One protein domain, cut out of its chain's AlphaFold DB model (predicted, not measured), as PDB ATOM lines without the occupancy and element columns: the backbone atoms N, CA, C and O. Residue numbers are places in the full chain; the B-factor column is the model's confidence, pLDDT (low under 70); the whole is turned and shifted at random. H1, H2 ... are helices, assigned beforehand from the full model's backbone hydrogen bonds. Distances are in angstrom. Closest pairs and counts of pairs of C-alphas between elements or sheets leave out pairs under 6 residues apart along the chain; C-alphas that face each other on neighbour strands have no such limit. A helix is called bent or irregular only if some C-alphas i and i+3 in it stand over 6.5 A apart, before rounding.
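AT A GLANCE: This is residues 28 to 57 and 76 to 87 of the 378 residues of the protein "acid-sensing ion channel 4-like" of Branchiostoma belcheri (UniProt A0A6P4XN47). Picture three short helices set in a bent row, with H1 in the middle, H2 on one side of it and H3 on the other. H2 packs on the first part of H1 at a steep angle, while H3 comes near H1 from the opposite side without clearly touching it, and the row makes the longest axis. The printed part has 42 residues with three named helices, in the order H1, H2, H3 along the chain, and no named strand; the class is all helix. The whole is compact, with a radius of gyration of the C-alphas of 10.4 A, and the C-alphas span 27 by 18 by 17 A.

HOW THE PARTS SIT: Start at H1, residues 29 to 40, and look from there to H2, residues 46 to 52. The two touch, with residues 29 to 33 alone on the side of H1; their closest C-alphas are those of Gln 33 and Glu 46, 6.9 A apart. Their lines stand at a steep tilt of 52 degrees, and they run the same way. Now go past the cut to H3, residues 79 to 86. It is close to H1 but not clearly touching, with the C-alphas of Leu 35 and Val 79 closest at 7.1 A. H1 and H3 run opposite ways at a steep tilt of 61 degrees. H2 and H3 are apart. Along the backbones of H2 and H3 you will find every O i to N i+4 pair within hydrogen-bond range; in H1 it is 6 of 8.

IN THESE COORDINATES: Find C-alpha 29 at (42.236, -15.676, -5.879); from there H1 runs 13.8 A to C-alpha 40 at (43.210, -4.110, 1.631). H1 is irregular: C-alphas 34 and 37 are 7.5 A apart, and its line is a rough one. A tight link of 5 residues then brings you to Glu 46, where H2 begins and runs 9.7 A to Trp 52. After the cut, look for Val 79, where H3 begins; it runs 10.2 A to C-alpha 86 at (40.862, -7.569, -14.650).

THE WHOLE: The two C-alphas farthest apart are those of Ala 57 and Ala 80, at 28.6 A. Look between Ala 57 and Gly 76 for the cut: residues 58 to 75 are not printed, and the C-alphas of 57 and 76 are 26.5 A apart across it. The link from H2 to H3 is the link across the cut; the link from H1 to H2, printed whole, is tight. In the B-factor column the mean pLDDT of the printed part is 86.7, and one residue, Gly 76, is under 70, where the model's confidence is low.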
ATOM      1  N   THR A  28      41.466 -13.850 -10.376       90.44
ATOM      2  CA  THR A  28      41.682 -15.098  -9.628       90.44
ATOM      3  C   THR A  28      42.017 -14.809  -8.164       90.44
ATOM      4  O   THR A  28      42.468 -13.720  -7.811       90.44
ATOM      5  N   MET A  29      41.851 -15.807  -7.292       87.81
ATOM      6  CA  MET A  29      42.236 -15.676  -5.879       87.81
ATOM      7  C   MET A  29      43.729 -15.387  -5.702       87.81
ATOM      8  O   MET A  29      44.093 -14.589  -4.847       87.81
ATOM      9  N   GLU A  30      44.582 -15.973  -6.541       89.25
ATOM     10  CA  GLU A  30      46.029 -15.729  -6.537       89.25
ATOM     11  C   GLU A  30      46.364 -14.278  -6.933       89.25
ATOM     12  O   GLU A  30      47.174 -13.616  -6.282       89.25
ATOM     13  N   GLU A  31      45.682 -13.736  -7.951       91.12
ATOM     14  CA  GLU A  31      45.820 -12.330  -8.350       91.12
ATOM     15  C   GLU A  31      45.339 -11.383  -7.237       91.12
ATOM     16  O   GLU A  31      46.004 -10.393  -6.932       91.12
ATOM     17  N   LEU A  32      44.213 -11.692  -6.586       89.44
ATOM     18  CA  LEU A  32      43.676 -10.896  -5.477       89.44
ATOM     19  C   LEU A  32      44.560 -10.955  -4.224       89.44
ATOM     20  O   LEU A  32      44.734  -9.936  -3.557       89.44
ATOM     21  N   GLN A  33      45.165 -12.105  -3.919       89.44
ATOM     22  CA  GLN A  33      46.181 -12.220  -2.869       89.44
ATOM     23  C   GLN A  33      47.391 -11.339  -3.175       89.44
ATOM     24  O   GLN A  33      47.854 -10.608  -2.300       89.44
ATOM     25  N   TYR A  34      47.879 -11.350  -4.418       89.44
ATOM     26  CA  TYR A  34      48.987 -10.492  -4.841       89.44
ATOM     27  C   TYR A  34      48.641  -8.998  -4.715       89.44
ATOM     28  O   TYR A  34      49.464  -8.200  -4.266       89.44
ATOM     29  N   LEU A  35      47.405  -8.619  -5.050       89.12
ATOM     30  CA  LEU A  35      46.908  -7.246  -4.939       89.12
ATOM     31  C   LEU A  35      46.482  -6.846  -3.518       89.12
ATOM     32  O   LEU A  35      46.234  -5.662  -3.275       89.12
ATOM     33  N   SER A  36      46.423  -7.786  -2.572       88.25
ATOM     34  CA  SER A  36      45.883  -7.545  -1.229       88.25
ATOM     35  C   SER A  36      46.532  -6.379  -0.469       88.25
ATOM     36  O   SER A  36      45.784  -5.593   0.114       88.25
ATOM     37  N   PRO A  37      47.857  -6.119  -0.538       86.12
ATOM     38  CA  PRO A  37      48.430  -4.951   0.132       86.12
ATOM     39  C   PRO A  37      47.922  -3.619  -0.439       86.12
ATOM     40  O   PRO A  37      47.832  -2.635   0.288       86.12
ATOM     41  N   MET A  38      47.577  -3.581  -1.732       84.62
ATOM     42  CA  MET A  38      47.089  -2.385  -2.427       84.62
ATOM     43  C   MET A  38      45.582  -2.160  -2.232       84.62
ATOM     44  O   MET A  38      45.143  -1.014  -2.130       84.62
ATOM     45  N   LEU A  39      44.792  -3.237  -2.227       85.56
ATOM     46  CA  LEU A  39      43.330  -3.176  -2.085       85.56
ATOM     47  C   LEU A  39      42.894  -3.129  -0.614       85.56
ATOM     48  O   LEU A  39      41.933  -2.439  -0.264       85.56
ATOM     49  N   TYR A  40      43.614  -3.850   0.249       85.00
ATOM     50  CA  TYR A  40      43.210  -4.110   1.631       85.00
ATOM     51  C   TYR A  40      44.156  -3.530   2.693       85.00
ATOM     52  O   TYR A  40      43.904  -3.668   3.890       85.00
ATOM     53  N   GLY A  41      45.277  -2.927   2.282       82.00
ATOM     54  CA  GLY A  41      46.293  -2.385   3.191       82.00
ATOM     55  C   GLY A  41      47.097  -3.443   3.958       82.00
ATOM     56  O   GLY A  41      47.910  -3.096   4.813       82.00
ATOM     57  N   SER A  42      46.887  -4.733   3.679       83.00
ATOM     58  CA  SER A  42      47.592  -5.849   4.317       83.00
ATOM     59  C   SER A  42      47.683  -7.054   3.379       83.00
ATOM     60  O   SER A  42      46.826  -7.247   2.520       83.00
ATOM     61  N   SER A  43      48.732  -7.865   3.533       85.62
ATOM     62  CA  SER A  43      48.863  -9.126   2.800       85.62
ATOM     63  C   SER A  43      47.927 -10.179   3.398       85.62
ATOM     64  O   SER A  43      48.116 -10.571   4.553       85.62
ATOM     65  N   MET A  44      46.950 -10.639   2.622       85.31
ATOM     66  CA  MET A  44      45.971 -11.648   3.038       85.31
ATOM     67  C   MET A  44      46.278 -13.007   2.403       85.31
ATOM     68  O   MET A  44      46.651 -13.079   1.232       85.31
ATOM     69  N   ASP A  45      46.103 -14.087   3.167       88.31
ATOM     70  CA  ASP A  45      46.090 -15.448   2.625       88.31
ATOM     71  C   ASP A  45      44.711 -15.790   2.026       88.31
ATOM     72  O   ASP A  45      43.783 -14.982   2.045       88.31
ATOM     73  N   GLU A  46      44.562 -16.978   1.434       87.25
ATOM     74  CA  GLU A  46      43.335 -17.338   0.698       87.25
ATOM     75  C   GLU A  46      42.115 -17.414   1.616       87.25
ATOM     76  O   GLU A  46      41.015 -17.020   1.231       87.25
ATOM     77  N   ALA A  47      42.317 -17.920   2.834       87.69
ATOM     78  CA  ALA A  47      41.261 -18.084   3.818       87.69
ATOM     79  C   ALA A  47      40.774 -16.722   4.329       87.69
ATOM     80  O   ALA A  47      39.565 -16.482   4.356       87.69
ATOM     81  N   ALA A  48      41.698 -15.818   4.673       87.38
ATOM     82  CA  ALA A  48      41.371 -14.458   5.077       87.38
ATOM     83  C   ALA A  48      40.710 -13.678   3.938       87.38
ATOM     84  O   ALA A  48      39.711 -13.008   4.173       87.38
ATOM     85  N   LEU A  49      41.212 -13.806   2.706       87.50
ATOM     86  CA  LEU A  49      40.654 -13.126   1.538       87.50
ATOM     87  C   LEU A  49      39.225 -13.592   1.226       87.50
ATOM     88  O   LEU A  49      38.350 -12.768   0.973       87.50
ATOM     89  N   ARG A  50      38.960 -14.902   1.276       89.00
ATOM     90  CA  ARG A  50      37.601 -15.432   1.091       89.00
ATOM     91  C   ARG A  50      36.649 -14.970   2.180       89.00
ATOM     92  O   ARG A  50      35.543 -14.551   1.864       89.00
ATOM     93  N   ALA A  51      37.084 -15.018   3.438       87.38
ATOM     94  CA  ALA A  51      36.289 -14.515   4.551       87.38
ATOM     95  C   ALA A  51      36.013 -13.009   4.414       87.38
ATOM     96  O   ALA A  51      34.916 -12.556   4.726       87.38
ATOM     97  N   TRP A  52      36.990 -12.245   3.922       84.38
ATOM     98  CA  TRP A  52      36.865 -10.809   3.688       84.38
ATOM     99  C   TRP A  52      35.846 -10.471   2.596       84.38
ATOM    100  O   TRP A  52      35.037  -9.565   2.767       84.38
ATOM    101  N   LEU A  53      35.868 -11.216   1.491       85.62
ATOM    102  CA  LEU A  53      34.972 -11.030   0.344       85.62
ATOM    103  C   LEU A  53      33.591 -11.687   0.527       85.62
ATOM    104  O   LEU A  53      32.827 -11.749  -0.432       85.62
ATOM    105  N   ASP A  54      33.288 -12.206   1.722       85.69
ATOM    106  CA  ASP A  54      32.075 -12.986   2.022       85.69
ATOM    107  C   ASP A  54      31.850 -14.153   1.038       85.69
ATOM    108  O   ASP A  54      30.741 -14.470   0.608       85.69
ATOM    109  N   LEU A  55      32.949 -14.803   0.643       85.81
ATOM    110  CA  LEU A  55      32.942 -15.941  -0.265       85.81
ATOM    111  C   LEU A  55      32.964 -17.259   0.515       85.81
ATOM    112  O   LEU A  55      33.607 -17.358   1.566       85.81
ATOM    113  N   PRO A  56      32.320 -18.320  -0.008       84.25
ATOM    114  CA  PRO A  56      32.343 -19.623   0.636       84.25
ATOM    115  C   PRO A  56      33.779 -20.135   0.782       84.25
ATOM    116  O   PRO A  56      34.621 -19.957  -0.111       84.25
ATOM    117  N   ALA A  57      34.042 -20.798   1.912       76.31
ATOM    118  CA  ALA A  57      35.311 -21.470   2.161       76.31
ATOM    119  C   ALA A  57      35.635 -22.435   1.011       76.31
ATOM    120  O   ALA A  57      34.731 -23.048   0.435       76.31
ATOM    121  N   GLY A  76      56.194 -13.265 -11.662       65.12
ATOM    122  CA  GLY A  76      55.425 -13.107 -12.904       65.12
ATOM    123  C   GLY A  76      54.243 -12.135 -12.876       65.12
ATOM    124  O   GLY A  76      53.753 -11.780 -13.946       65.12
ATOM    125  N   PHE A  77      53.782 -11.679 -11.708       76.81
ATOM    126  CA  PHE A  77      52.681 -10.714 -11.645       76.81
ATOM    127  C   PHE A  77      53.171  -9.265 -11.688       76.81
ATOM    128  O   PHE A  77      54.100  -8.879 -10.980       76.81
ATOM    129  N   ASN A  78      52.506  -8.462 -12.516       85.62
ATOM    130  CA  ASN A  78      52.650  -7.016 -12.584       85.62
ATOM    131  C   ASN A  78      51.279  -6.392 -12.299       85.62
ATOM    132  O   ASN A  78      50.288  -6.738 -12.944       85.62
ATOM    133  N   VAL A  79      51.224  -5.473 -11.332       88.12
ATOM    134  CA  VAL A  79      49.983  -4.805 -10.912       88.12
ATOM    135  C   VAL A  79      49.279  -4.128 -12.093       88.12
ATOM    136  O   VAL A  79      48.071  -4.292 -12.251       88.12
ATOM    137  N   ALA A  80      50.019  -3.422 -12.953       88.31
ATOM    138  CA  ALA A  80      49.459  -2.728 -14.111       88.31
ATOM    139  C   ALA A  80      48.816  -3.712 -15.100       88.31
ATOM    140  O   ALA A  80      47.717  -3.460 -15.589       88.31
ATOM    141  N   ASP A  81      49.459  -4.857 -15.344       89.94
ATOM    142  CA  ASP A  81      48.952  -5.885 -16.261       89.94
ATOM    143  C   ASP A  81      47.717  -6.604 -15.712       89.94
ATOM    144  O   ASP A  81      46.825  -6.991 -16.476       89.94
ATOM    145  N   ILE A  82      47.643  -6.803 -14.391       91.31
ATOM    146  CA  ILE A  82      46.445  -7.357 -13.750       91.31
ATOM    147  C   ILE A  82      45.305  -6.348 -13.861       91.31
ATOM    148  O   ILE A  82      44.259  -6.689 -14.406       91.31
ATOM    149  N   ILE A  83      45.510  -5.092 -13.453       92.06
ATOM    150  CA  ILE A  83      44.474  -4.051 -13.532       92.06
ATOM    151  C   ILE A  83      44.017  -3.852 -14.979       92.06
ATOM    152  O   ILE A  83      42.817  -3.799 -15.240       92.06
ATOM    153  N   ARG A  84      44.933  -3.855 -15.955       91.88
ATOM    154  CA  ARG A  84      44.580  -3.715 -17.376       91.88
ATOM    155  C   ARG A  84      43.595  -4.774 -17.858       91.88
ATOM    156  O   ARG A  84      42.736  -4.455 -18.678       91.88
ATOM    157  N   ARG A  85      43.755  -6.014 -17.388       90.31
ATOM    158  CA  ARG A  85      42.989  -7.188 -17.836       90.31
ATOM    159  C   ARG A  85      41.763  -7.482 -16.973       90.31
ATOM    160  O   ARG A  85      40.803  -8.042 -17.486       90.31
ATOM    161  N   LYS A  86      41.834  -7.170 -15.680       91.38
ATOM    162  CA  LYS A  86      40.862  -7.569 -14.650       91.38
ATOM    163  C   LYS A  86      40.120  -6.387 -14.030       91.38
ATOM    164  O   LYS A  86      39.256  -6.595 -13.195       91.38
ATOM    165  N   GLY A  87      40.482  -5.157 -14.375       91.81
ATOM    166  CA  GLY A  87      39.835  -3.951 -13.872       91.81
ATOM    167  C   GLY A  87      38.550  -3.590 -14.609       91.81
ATOM    168  O   GLY A  87      37.939  -4.405 -15.305       91.81
TER     169      GLY A  87